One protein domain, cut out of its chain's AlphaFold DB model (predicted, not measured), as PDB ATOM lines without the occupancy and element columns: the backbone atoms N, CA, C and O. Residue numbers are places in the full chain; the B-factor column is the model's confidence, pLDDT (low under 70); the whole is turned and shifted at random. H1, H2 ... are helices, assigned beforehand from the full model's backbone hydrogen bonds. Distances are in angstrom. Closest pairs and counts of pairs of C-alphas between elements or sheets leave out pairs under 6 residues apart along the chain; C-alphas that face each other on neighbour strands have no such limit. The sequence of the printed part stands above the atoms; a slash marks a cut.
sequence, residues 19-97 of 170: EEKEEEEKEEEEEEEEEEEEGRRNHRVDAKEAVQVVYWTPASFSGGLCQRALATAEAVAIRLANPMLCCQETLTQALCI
ATOM      1  N   GLU A  19       7.676 -40.710 -23.720       79.62
ATOM      2  CA  GLU A  19       8.445 -39.473 -23.917       79.62
ATOM      3  C   GLU A  19       8.014 -38.716 -25.190       79.62
ATOM      4  O   GLU A  19       7.730 -37.521 -25.114       79.62
ATOM      5  N   GLU A  20       7.835 -39.403 -26.332       80.69
ATOM      6  CA  GLU A  20       7.307 -38.769 -27.561       80.69
ATOM      7  C   GLU A  20       5.913 -38.155 -27.350       80.69
ATOM      8  O   GLU A  20       5.598 -37.098 -27.897       80.69
ATOM      9  N   LYS A  21       5.068 -38.803 -26.542       88.00
ATOM     10  CA  LYS A  21       3.706 -38.330 -26.280       88.00
ATOM     11  C   LYS A  21       3.680 -37.093 -25.373       88.00
ATOM     12  O   LYS A  21       2.794 -36.258 -25.524       88.00
ATOM     13  N   GLU A  22       4.608 -36.989 -24.423       86.81
ATOM     14  CA  GLU A  22       4.712 -35.824 -23.534       86.81
ATOM     15  C   GLU A  22       5.277 -34.597 -24.272       86.81
ATOM     16  O   GLU A  22       4.837 -33.476 -24.012       86.81
ATOM     17  N   GLU A  23       6.191 -34.790 -25.233       88.19
ATOM     18  CA  GLU A  23       6.670 -33.698 -26.093       88.19
ATOM     19  C   GLU A  23       5.565 -33.155 -27.018       88.19
ATOM     20  O   GLU A  23       5.414 -31.937 -27.110       88.19
ATOM     21  N   GLU A  24       4.753 -34.023 -27.635       89.75
ATOM     22  CA  GLU A  24       3.647 -33.607 -28.520       89.75
ATOM     23  C   GLU A  24       2.574 -32.798 -27.764       89.75
ATOM     24  O   GLU A  24       2.160 -31.736 -28.228       89.75
ATOM     25  N   GLU A  25       2.168 -33.237 -26.564       91.12
ATOM     26  CA  GLU A  25       1.180 -32.506 -25.749       91.12
ATOM     27  C   GLU A  25       1.694 -31.127 -25.305       91.12
ATOM     28  O   GLU A  25       0.919 -30.176 -25.195       91.12
ATOM     29  N   LYS A  26       3.003 -30.998 -25.071       92.19
ATOM     30  CA  LYS A  26       3.609 -29.728 -24.672       92.19
ATOM     31  C   LYS A  26       3.710 -28.734 -25.833       92.19
ATOM     32  O   LYS A  26       3.512 -27.540 -25.608       92.19
ATOM     33  N   GLU A  27       4.020 -29.195 -27.045       89.44
ATOM     34  CA  GLU A  27       4.029 -28.326 -28.232       89.44
ATOM     35  C   GLU A  27       2.621 -27.790 -28.548       89.44
ATOM     36  O   GLU A  27       2.487 -26.602 -28.842       89.44
ATOM     37  N   GLU A  28       1.569 -28.611 -28.408       89.06
ATOM     38  CA  GLU A  28       0.180 -28.151 -28.589       89.06
ATOM     39  C   GLU A  28      -0.230 -27.087 -27.549       89.06
ATOM     40  O   GLU A  28      -0.885 -26.104 -27.900       89.06
ATOM     41  N   GLU A  29       0.171 -27.240 -26.280       88.81
ATOM     42  CA  GLU A  29      -0.153 -26.268 -25.222       88.81
ATOM     43  C   GLU A  29       0.574 -24.922 -25.427       88.81
ATOM     44  O   GLU A  29      -0.019 -23.861 -25.211       88.81
ATOM     45  N   GLU A  30       1.830 -24.940 -25.895       90.44
ATOM     46  CA  GLU A  30       2.569 -23.715 -26.240       90.44
ATOM     47  C   GLU A  30       1.945 -22.991 -27.454       90.44
ATOM     48  O   GLU A  30       1.846 -21.760 -27.440       90.44
ATOM     49  N   GLU A  31       1.468 -23.717 -28.474       89.25
ATOM     50  CA  GLU A  31       0.817 -23.119 -29.653       89.25
ATOM     51  C   GLU A  31      -0.542 -22.474 -29.301       89.25
ATOM     52  O   GLU A  31      -0.822 -21.351 -29.737       89.25
ATOM     53  N   GLU A  32      -1.360 -23.106 -28.445       84.56
ATOM     54  CA  GLU A  32      -2.615 -22.503 -27.961       84.56
ATOM     55  C   GLU A  32      -2.372 -21.221 -27.137       84.56
ATOM     56  O   GLU A  32      -3.112 -20.239 -27.284       84.56
ATOM     57  N   GLU A  33      -1.331 -21.183 -26.293       84.75
ATOM     58  CA  GLU A  33      -1.003 -19.988 -25.502       84.75
ATOM     59  C   GLU A  33      -0.521 -18.825 -26.396       84.75
ATOM     60  O   GLU A  33      -0.909 -17.667 -26.175       84.75
ATOM     61  N   GLU A  34       0.254 -19.111 -27.451       79.31
ATOM     62  CA  GLU A  34       0.663 -18.106 -28.441       79.31
ATOM     63  C   GLU A  34      -0.535 -17.544 -29.235       79.31
ATOM     64  O   GLU A  34      -0.641 -16.317 -29.394       79.31
ATOM     65  N   GLU A  35      -1.478 -18.391 -29.672       75.00
ATOM     66  CA  GLU A  35      -2.689 -17.946 -30.377       75.00
ATOM     67  C   GLU A  35      -3.603 -17.077 -29.488       75.00
ATOM     68  O   GLU A  35      -4.113 -16.035 -29.933       75.00
ATOM     69  N   GLU A  36      -3.793 -17.438 -28.210       72.75
ATOM     70  CA  GLU A  36      -4.568 -16.621 -27.266       72.75
ATOM     71  C   GLU A  36      -3.908 -15.255 -27.010       72.75
ATOM     72  O   GLU A  36      -4.588 -14.215 -26.914       72.75
ATOM     73  N   GLU A  37      -2.577 -15.222 -26.917       70.88
ATOM     74  CA  GLU A  37      -1.837 -13.988 -26.695       70.88
ATOM     75  C   GLU A  37      -1.876 -13.069 -27.929       70.88
ATOM     76  O   GLU A  37      -2.066 -11.847 -27.802       70.88
ATOM     77  N   GLU A  38      -1.775 -13.635 -29.133       70.44
ATOM     78  CA  GLU A  38      -1.913 -12.897 -30.387       70.44
ATOM     79  C   GLU A  38      -3.337 -12.339 -30.564       70.44
ATOM     80  O   GLU A  38      -3.515 -11.155 -30.899       70.44
ATOM     81  N   GLY A  39      -4.365 -13.132 -30.246       65.75
ATOM     82  CA  GLY A  39      -5.764 -12.702 -30.262       65.75
ATOM     83  C   GLY A  39      -6.031 -11.508 -29.337       65.75
ATOM     84  O   GLY A  39      -6.751 -10.569 -29.702       65.75
ATOM     85  N   ARG A  40      -5.388 -11.468 -28.160       60.28
ATOM     86  CA  ARG A  40      -5.466 -10.320 -27.238       60.28
ATOM     87  C   ARG A  40      -4.746  -9.077 -27.749       60.28
ATOM     88  O   ARG A  40      -5.229  -7.962 -27.533       60.28
ATOM     89  N   ARG A  41      -3.598  -9.233 -28.407       60.78
ATOM     90  CA  ARG A  41      -2.769  -8.105 -28.871       60.78
ATOM     91  C   ARG A  41      -3.312  -7.442 -30.138       60.78
ATOM     92  O   ARG A  41      -3.052  -6.257 -30.360       60.78
ATOM     93  N   ASN A  42      -4.115  -8.158 -30.924       62.12
ATOM     94  CA  ASN A  42      -4.677  -7.660 -32.179       62.12
ATOM     95  C   ASN A  42      -6.073  -7.032 -32.059       62.12
ATOM     96  O   ASN A  42      -6.615  -6.554 -33.059       62.12
ATOM     97  N   HIS A  43      -6.640  -6.909 -30.854       64.31
ATOM     98  CA  HIS A  43      -7.850  -6.110 -30.650       64.31
ATOM     99  C   HIS A  43      -7.525  -4.606 -30.598       64.31
ATOM    100  O   HIS A  43      -7.723  -3.915 -29.597       64.31
ATOM    101  N   ARG A  44      -6.993  -4.070 -31.701       67.44
ATOM    102  CA  ARG A  44      -6.887  -2.623 -31.905       67.44
ATOM    103  C   ARG A  44      -8.276  -2.080 -32.205       67.44
ATOM    104  O   ARG A  44      -8.694  -2.030 -33.356       67.44
ATOM    105  N   VAL A  45      -8.980  -1.653 -31.161       65.94
ATOM    106  CA  VAL A  45     -10.179  -0.830 -31.334       65.94
ATOM    107  C   VAL A  45      -9.744   0.455 -32.035       65.94
ATOM    108  O   VAL A  45      -8.902   1.192 -31.514       65.94
ATOM    109  N   ASP A  46     -10.279   0.709 -33.230       78.81
ATOM    110  CA  ASP A  46     -10.007   1.956 -33.938       78.81
ATOM    111  C   ASP A  46     -10.422   3.127 -33.038       78.81
ATOM    112  O   ASP A  46     -11.527   3.154 -32.489       78.81
ATOM    113  N   ALA A  47      -9.542   4.116 -32.876       72.75
ATOM    114  CA  ALA A  47      -9.808   5.265 -32.017       72.75
ATOM    115  C   ALA A  47     -11.100   5.984 -32.439       72.75
ATOM    116  O   ALA A  47     -11.825   6.522 -31.603       72.75
ATOM    117  N   LYS A  48     -11.423   5.953 -33.737       73.62
ATOM    118  CA  LYS A  48     -12.652   6.532 -34.280       73.62
ATOM    119  C   LYS A  48     -13.907   5.769 -33.840       73.62
ATOM    120  O   LYS A  48     -14.914   6.406 -33.526       73.62
ATOM    121  N   GLU A  49     -13.842   4.440 -33.774       75.94
ATOM    122  CA  GLU A  49     -14.933   3.582 -33.293       75.94
ATOM    123  C   GLU A  49     -15.090   3.661 -31.771       75.94
ATOM    124  O   GLU A  49     -16.209   3.811 -31.277       75.94
ATOM    125  N   ALA A  50     -13.982   3.670 -31.022       71.50
ATOM    126  CA  ALA A  50     -13.998   3.833 -29.567       71.50
ATOM    127  C   ALA A  50     -14.676   5.148 -29.149       71.50
ATOM    128  O   ALA A  50     -15.495   5.183 -28.230       71.50
ATOM    129  N   VAL A  51     -14.375   6.235 -29.869       68.19
ATOM    130  CA  VAL A  51     -15.031   7.532 -29.681       68.19
ATOM    131  C   VAL A  51     -16.517   7.421 -30.028       68.19
ATOM    132  O   VAL A  51     -17.353   7.848 -29.237       68.19
ATOM    133  N   GLN A  52     -16.897   6.795 -31.145       74.88
ATOM    134  CA  GLN A  52     -18.318   6.633 -31.472       74.88
ATOM    135  C   GLN A  52     -19.105   5.899 -30.385       74.88
ATOM    136  O   GLN A  52     -20.181   6.370 -30.040       74.88
ATOM    137  N   VAL A  53     -18.579   4.823 -29.799       71.12
ATOM    138  CA  VAL A  53     -19.266   4.082 -28.722       71.12
ATOM    139  C   VAL A  53     -19.523   4.964 -27.499       71.12
ATOM    140  O   VAL A  53     -20.616   4.944 -26.938       71.12
ATOM    141  N   VAL A  54     -18.550   5.793 -27.119       66.12
ATOM    142  CA  VAL A  54     -18.691   6.757 -26.019       66.12
ATOM    143  C   VAL A  54     -19.754   7.814 -26.329       66.12
ATOM    144  O   VAL A  54     -20.597   8.137 -25.490       66.12
ATOM    145  N   TYR A  55     -19.717   8.376 -27.537       64.38
ATOM    146  CA  TYR A  55     -20.605   9.471 -27.926       64.38
ATOM    147  C   TYR A  55     -21.980   8.994 -28.397       64.38
ATOM    148  O   TYR A  55     -22.910   9.801 -28.463       64.38
ATOM    149  N   TRP A  56     -22.172   7.693 -28.624       76.00
ATOM    150  CA  TRP A  56     -23.479   7.078 -28.855       76.00
ATOM    151  C   TRP A  56     -24.247   6.901 -27.542       76.00
ATOM    152  O   TRP A  56     -24.826   5.864 -27.238       76.00
ATOM    153  N   THR A  57     -24.262   7.959 -26.745       67.56
ATOM    154  CA  THR A  57     -25.065   8.082 -25.542       67.56
ATOM    155  C   THR A  57     -26.513   8.305 -26.002       67.56
ATOM    156  O   THR A  57     -26.788   9.360 -26.582       67.56
ATOM    157  N   PRO A  58     -27.451   7.344 -25.842       69.81
ATOM    158  CA  PRO A  58     -28.836   7.536 -26.253       69.81
ATOM    159  C   PRO A  58     -29.391   8.864 -25.737       69.81
ATOM    160  O   PRO A  58     -29.266   9.194 -24.556       69.81
ATOM    161  N   ALA A  59     -30.041   9.619 -26.625       72.88
ATOM    162  CA  ALA A  59     -30.576  10.952 -26.335       72.88
ATOM    163  C   ALA A  59     -31.601  10.978 -25.179       72.88
ATOM    164  O   ALA A  59     -32.018  12.045 -24.739       72.88
ATOM    165  N   SER A  60     -32.015   9.809 -24.684       80.88
ATOM    166  CA  SER A  60     -32.911   9.631 -23.547       80.88
ATOM    167  C   SER A  60     -32.238   9.759 -22.177       80.88
ATOM    168  O   SER A  60     -32.933   9.673 -21.165       80.88
ATOM    169  N   PHE A  61     -30.914   9.920 -22.094       77.31
ATOM    170  CA  PHE A  61     -30.271  10.133 -20.799       77.31
ATOM    171  C   PHE A  61     -30.602  11.510 -20.219       77.31
ATOM    172  O   PHE A  61     -30.622  12.522 -20.918       77.31
ATOM    173  N   SER A  62     -30.821  11.560 -18.903       82.94
ATOM    174  CA  SER A  62     -30.913  12.835 -18.193       82.94
ATOM    175  C   SER A  62     -29.589  13.594 -18.337       82.94
ATOM    176  O   SER A  62     -28.519  12.981 -18.362       82.94
ATOM    177  N   GLY A  63     -29.631  14.928 -18.427       83.94
ATOM    178  CA  GLY A  63     -28.430  15.737 -18.695       83.94
ATOM    179  C   GLY A  63     -27.254  15.435 -17.754       83.94
ATOM    180  O   GLY A  63     -26.111  15.368 -18.197       83.94
ATOM    181  N   GLY A  64     -27.537  15.137 -16.480       82.62
ATOM    182  CA  GLY A  64     -26.514  14.763 -15.498       82.62
ATOM    183  C   GLY A  64     -25.914  13.361 -15.682       82.62
ATOM    184  O   GLY A  64     -24.801  13.116 -15.223       82.62
ATOM    185  N   LEU A  65     -26.606  12.414 -16.326       79.75
ATOM    186  CA  LEU A  65     -26.007  11.128 -16.719       79.75
ATOM    187  C   LEU A  65     -25.110  11.295 -17.947       79.75
ATOM    188  O   LEU A  65     -23.997  10.780 -17.948       79.75
ATOM    189  N   CYS A  66     -25.551  12.077 -18.935       82.12
ATOM    190  CA  CYS A  66     -24.771  12.357 -20.142       82.12
ATOM    191  C   CYS A  66     -23.447  13.073 -19.817       82.12
ATOM    192  O   CYS A  66     -22.381  12.624 -20.226       82.12
ATOM    193  N   GLN A  67     -23.489  14.121 -18.985       82.50
ATOM    194  CA  GLN A  67     -22.277  14.820 -18.539       82.50
ATOM    195  C   GLN A  67     -21.298  13.898 -17.799       82.50
ATOM    196  O   GLN A  67     -20.092  14.002 -18.000       82.50
ATOM    197  N   ARG A  68     -21.800  12.972 -16.973       82.25
ATOM    198  CA  ARG A  68     -20.953  12.005 -16.259       82.25
ATOM    199  C   ARG A  68     -20.318  10.980 -17.194       82.25
ATOM    200  O   ARG A  68     -19.138  10.680 -17.033       82.25
ATOM    201  N   ALA A  69     -21.079  10.464 -18.158       81.00
ATOM    202  CA  ALA A  69     -20.560   9.541 -19.163       81.00
ATOM    203  C   ALA A  69     -19.443  10.199 -19.987       81.00
ATOM    204  O   ALA A  69     -18.366   9.623 -20.122       81.00
ATOM    205  N   LEU A  70     -19.660  11.442 -20.431       82.38
ATOM    206  CA  LEU A  70     -18.656  12.230 -21.149       82.38
ATOM    207  C   LEU A  70     -17.400  12.479 -20.308       82.38
ATOM    208  O   LEU A  70     -16.303  12.193 -20.775       82.38
ATOM    209  N   ALA A  71     -17.550  12.935 -19.061       83.00
ATOM    210  CA  ALA A  71     -16.409  13.182 -18.176       83.00
ATOM    211  C   ALA A  71     -15.593  11.905 -17.904       83.00
ATOM    212  O   ALA A  71     -14.365  11.935 -17.883       83.00
ATOM    213  N   THR A  72     -16.272  10.766 -17.731       81.75
ATOM    214  CA  THR A  72     -15.609   9.469 -17.525       81.75
ATOM    215  C   THR A  72     -14.829   9.056 -18.766       81.75
ATOM    216  O   THR A  72     -13.673   8.648 -18.665       81.75
ATOM    217  N   ALA A  73     -15.436   9.182 -19.943       81.69
ATOM    218  CA  ALA A  73     -14.777   8.816 -21.181       81.69
ATOM    219  C   ALA A  73     -13.601   9.736 -21.524       81.69
ATOM    220  O   ALA A  73     -12.568   9.253 -21.978       81.69
ATOM    221  N   GLU A  74     -13.716  11.038 -21.248       82.12
ATOM    222  CA  GLU A  74     -12.608  11.987 -21.375       82.12
ATOM    223  C   GLU A  74     -11.450  11.608 -20.443       82.12
ATOM    224  O   GLU A  74     -10.304  11.526 -20.882       82.12
ATOM    225  N   ALA A  75     -11.739  11.276 -19.182       80.94
ATOM    226  CA  ALA A  75     -10.720  10.824 -18.242       80.94
ATOM    227  C   ALA A  75     -10.023   9.534 -18.714       80.94
ATOM    228  O   ALA A  75      -8.798   9.434 -18.635       80.94
ATOM    229  N   VAL A  76     -10.768   8.558 -19.248       79.56
ATOM    230  CA  VAL A  76     -10.191   7.329 -19.826       79.56
ATOM    231  C   VAL A  76      -9.328   7.650 -21.048       79.56
ATOM    232  O   VAL A  76      -8.207   7.154 -21.143       79.56
ATOM    233  N   ALA A  77      -9.796   8.517 -21.946       81.38
ATOM    234  CA  ALA A  77      -9.038   8.929 -23.122       81.38
ATOM    235  C   ALA A  77      -7.717   9.622 -22.741       81.38
ATOM    236  O   ALA A  77      -6.678   9.306 -23.314       81.38
ATOM    237  N   ILE A  78      -7.726  10.501 -21.730       79.75
ATOM    238  CA  ILE A  78      -6.509  11.145 -21.207       79.75
ATOM    239  C   ILE A  78      -5.543  10.098 -20.637       79.75
ATOM    240  O   ILE A  78      -4.347  10.159 -20.929       79.75
ATOM    241  N   ARG A  79      -6.045   9.118 -19.870       77.19
ATOM    242  CA  ARG A  79      -5.220   8.029 -19.314       77.19
ATOM    243  C   ARG A  79      -4.551   7.196 -20.404       77.19
ATOM    244  O   ARG A  79      -3.385   6.846 -20.251       77.19
ATOM    245  N   LEU A  80      -5.271   6.901 -21.485       77.50
ATOM    246  CA  LEU A  80      -4.741   6.144 -22.621       77.50
ATOM    247  C   LEU A  80      -3.740   6.965 -23.443       77.50
ATOM    248  O   LEU A  80      -2.717   6.435 -23.863       77.50
ATOM    249  N   ALA A  81      -4.005   8.258 -23.651       82.19
ATOM    250  CA  ALA A  81      -3.141   9.130 -24.442       82.19
ATOM    251  C   ALA A  81      -1.842   9.514 -23.715       82.19
ATOM    252  O   ALA A  81      -0.805   9.675 -24.353       82.19
ATOM    253  N   ASN A  82      -1.889   9.694 -22.393       83.19
ATOM    254  CA  ASN A  82      -0.745  10.095 -21.577       83.19
ATOM    255  C   ASN A  82      -0.777   9.405 -20.204       83.19
ATOM    256  O   ASN A  82      -1.201  10.009 -19.211       83.19
ATOM    257  N   PRO A  83      -0.268   8.164 -20.095       74.62
ATOM    258  CA  PRO A  83      -0.293   7.416 -18.839       74.62
ATOM    259  C   PRO A  83       0.502   8.102 -17.719       74.62
ATOM    260  O   PRO A  83       0.142   7.988 -16.551       74.62
ATOM    261  N   MET A  84       1.516   8.907 -18.058       78.00
ATOM    262  CA  MET A  84       2.294   9.689 -17.087       78.00
ATOM    263  C   MET A  84       1.458  10.732 -16.332       78.00
ATOM    264  O   MET A  84       1.769  11.049 -15.185       78.00
ATOM    265  N   LEU A  85       0.382  11.248 -16.940       69.75
ATOM    266  CA  LEU A  85      -0.547  12.157 -16.264       69.75
ATOM    267  C   LEU A  85      -1.460  11.408 -15.284       69.75
ATOM    268  O   LEU A  85      -1.921  11.998 -14.313       69.75
ATOM    269  N   CYS A  86      -1.673  10.103 -15.479       65.44
ATOM    270  CA  CYS A  86      -2.459   9.265 -14.572       65.44
ATOM    271  C   CYS A  86      -1.758   9.033 -13.222       65.44
ATOM    272  O   CYS A  86      -2.427   8.768 -12.226       65.44
ATOM    273  N   CYS A  87      -0.429   9.153 -13.173       66.62
ATOM    274  CA  CYS A  87       0.334   9.077 -11.927       66.62
ATOM    275  C   CYS A  87       0.117  10.300 -11.019       66.62
ATOM    276  O   CYS A  87       0.580  10.296  -9.879       66.62
ATOM    277  N   GLN A  88      -0.582  11.346 -11.485       68.12
ATOM    278  CA  GLN A  88      -1.061  12.397 -10.593       68.12
ATOM    279  C   GLN A  88      -2.208  11.843  -9.745       68.12
ATOM    280  O   GLN A  88      -3.329  11.661 -10.212       68.12
ATOM    281  N   GLU A  89      -1.899  11.595  -8.473       65.44
ATOM    282  CA  GLU A  89      -2.780  11.064  -7.423       65.44
ATOM    283  C   GLU A  89      -4.166  11.747  -7.377       65.44
ATOM    284  O   GLU A  89      -5.186  11.122  -7.082       65.44
ATOM    285  N   THR A  90      -4.220  13.018  -7.777       63.25
ATOM    286  CA  THR A  90      -5.424  13.843  -7.910       63.25
ATOM    287  C   THR A  90      -6.419  13.358  -8.969       63.25
ATOM    288  O   THR A  90      -7.625  13.458  -8.746       63.25
ATOM    289  N   LEU A  91      -5.966  12.821 -10.107       62.06
ATOM    290  CA  LEU A  91      -6.863  12.312 -11.157       62.06
ATOM    291  C   LEU A  91      -7.505  10.983 -10.752       62.06
ATOM    292  O   LEU A  91      -8.696  10.767 -10.984       62.06
ATOM    293  N   THR A  92      -6.741  10.117 -10.089       59.91
ATOM    294  CA  THR A  92      -7.254   8.850  -9.561       59.91
ATOM    295  C   THR A  92      -8.267   9.101  -8.446       59.91
ATOM    296  O   THR A  92      -9.332   8.491  -8.457       59.91
ATOM    297  N   GLN A  93      -8.021  10.068  -7.551       67.06
ATOM    298  CA  GLN A  93      -9.010  10.479  -6.544       67.06
ATOM    299  C   GLN A  93     -10.316  10.986  -7.160       67.06
ATOM    300  O   GLN A  93     -11.384  10.644  -6.658       67.06
ATOM    301  N   ALA A  94     -10.248  11.758  -8.249       62.66
ATOM    302  CA  ALA A  94     -11.439  12.258  -8.934       62.66
ATOM    303  C   ALA A  94     -12.279  11.128  -9.563       62.66
ATOM    304  O   ALA A  94     -13.505  11.213  -9.594       62.66
ATOM    305  N   LEU A  95     -11.636  10.048 -10.015       62.41
ATOM    306  CA  LEU A  95     -12.316   8.844 -10.512       62.41
ATOM    307  C   LEU A  95     -12.792   7.914  -9.386       62.41
ATOM    308  O   LEU A  95     -13.770   7.191  -9.559       62.41
ATOM    309  N   CYS A  96     -12.132   7.949  -8.230       67.50
ATOM    310  CA  CYS A  96     -12.524   7.218  -7.027       67.50
ATOM    311  C   CYS A  96     -13.579   7.950  -6.186       67.50
ATOM    312  O   CYS A  96     -13.897   7.477  -5.092       67.50
ATOM    313  N   ILE A  97     -14.136   9.076  -6.658       65.31
ATOM    314  CA  ILE A  97     -15.279   9.707  -5.993       65.31
ATOM    315  C   ILE A  97     -16.395   8.666  -5.951       65.31
ATOM    316  O   ILE A  97     -16.919   8.248  -6.983       65.31
TER     317      ILE A  97
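AT A GLANCE: This is residues 19 to 97 of the 170 residues of the protein "Hypothetical protein" of Spirometra erinaceieuropaei (UniProt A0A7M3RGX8). A long helical arm, H1, sticks out from a small, thin body in which the chain folds back and forth. In the body H2 and H3 make a helical hairpin, H3 runs between H2 and the short H5, and little H4 makes the turn from H3 to H5. The printed part has 79 residues with five named helices, H1 to H5 in chain order, and no named strand; the class is all helix. It is extended, with a radius of gyration of the C-alphas of 20.7 A and spans of 66 by 33 by 21 A; the arm makes the length.

HOW THE PARTS SIT: H1, residues 19 to 41, touches no helix and stands free with the residues up to 46. H2, residues 47 to 55, and H3, residues 63 to 81, form a hairpin: they touch at Val 54 and Ala 73, their closest C-alphas at 6.6 A, and run opposite ways at a shallow tilt of 21 degrees. H3 touches H2 with residues 69 to 73 alone. H4, residues 83 to 86, and H3 touch only at the corner, with the C-alphas of Arg 79 and Cys 86 closest at 5.6 A. H5, residues 89 to 95, is close to H3 but not clearly touching, its nearest C-alphas being those of Thr 72 and Leu 95, 7.8 A apart. Every O i to N i+4 pair is within hydrogen-bond range in H1, H2, H3 and H5; H4 is too short for one.

IN THESE COORDINATES: H1 is 33.7 A long from C-alpha 19 at (8.445, -39.473, -23.917). H2 measures 12.3 A, H3 26.8 A, and H5 10.3 A, ending at C-alpha 95 (-12.316, 8.844, -10.512).

THE WHOLE: The C-alphas of Glu 19 and Gly 63 are farthest apart, 66.6 A. The printed part has no cut and no long link. In the printed part, 25 residues have a pLDDT under 70, among them residues 39 to 45 and 85 to 97, and the mean pLDDT of the printed part is 75.9.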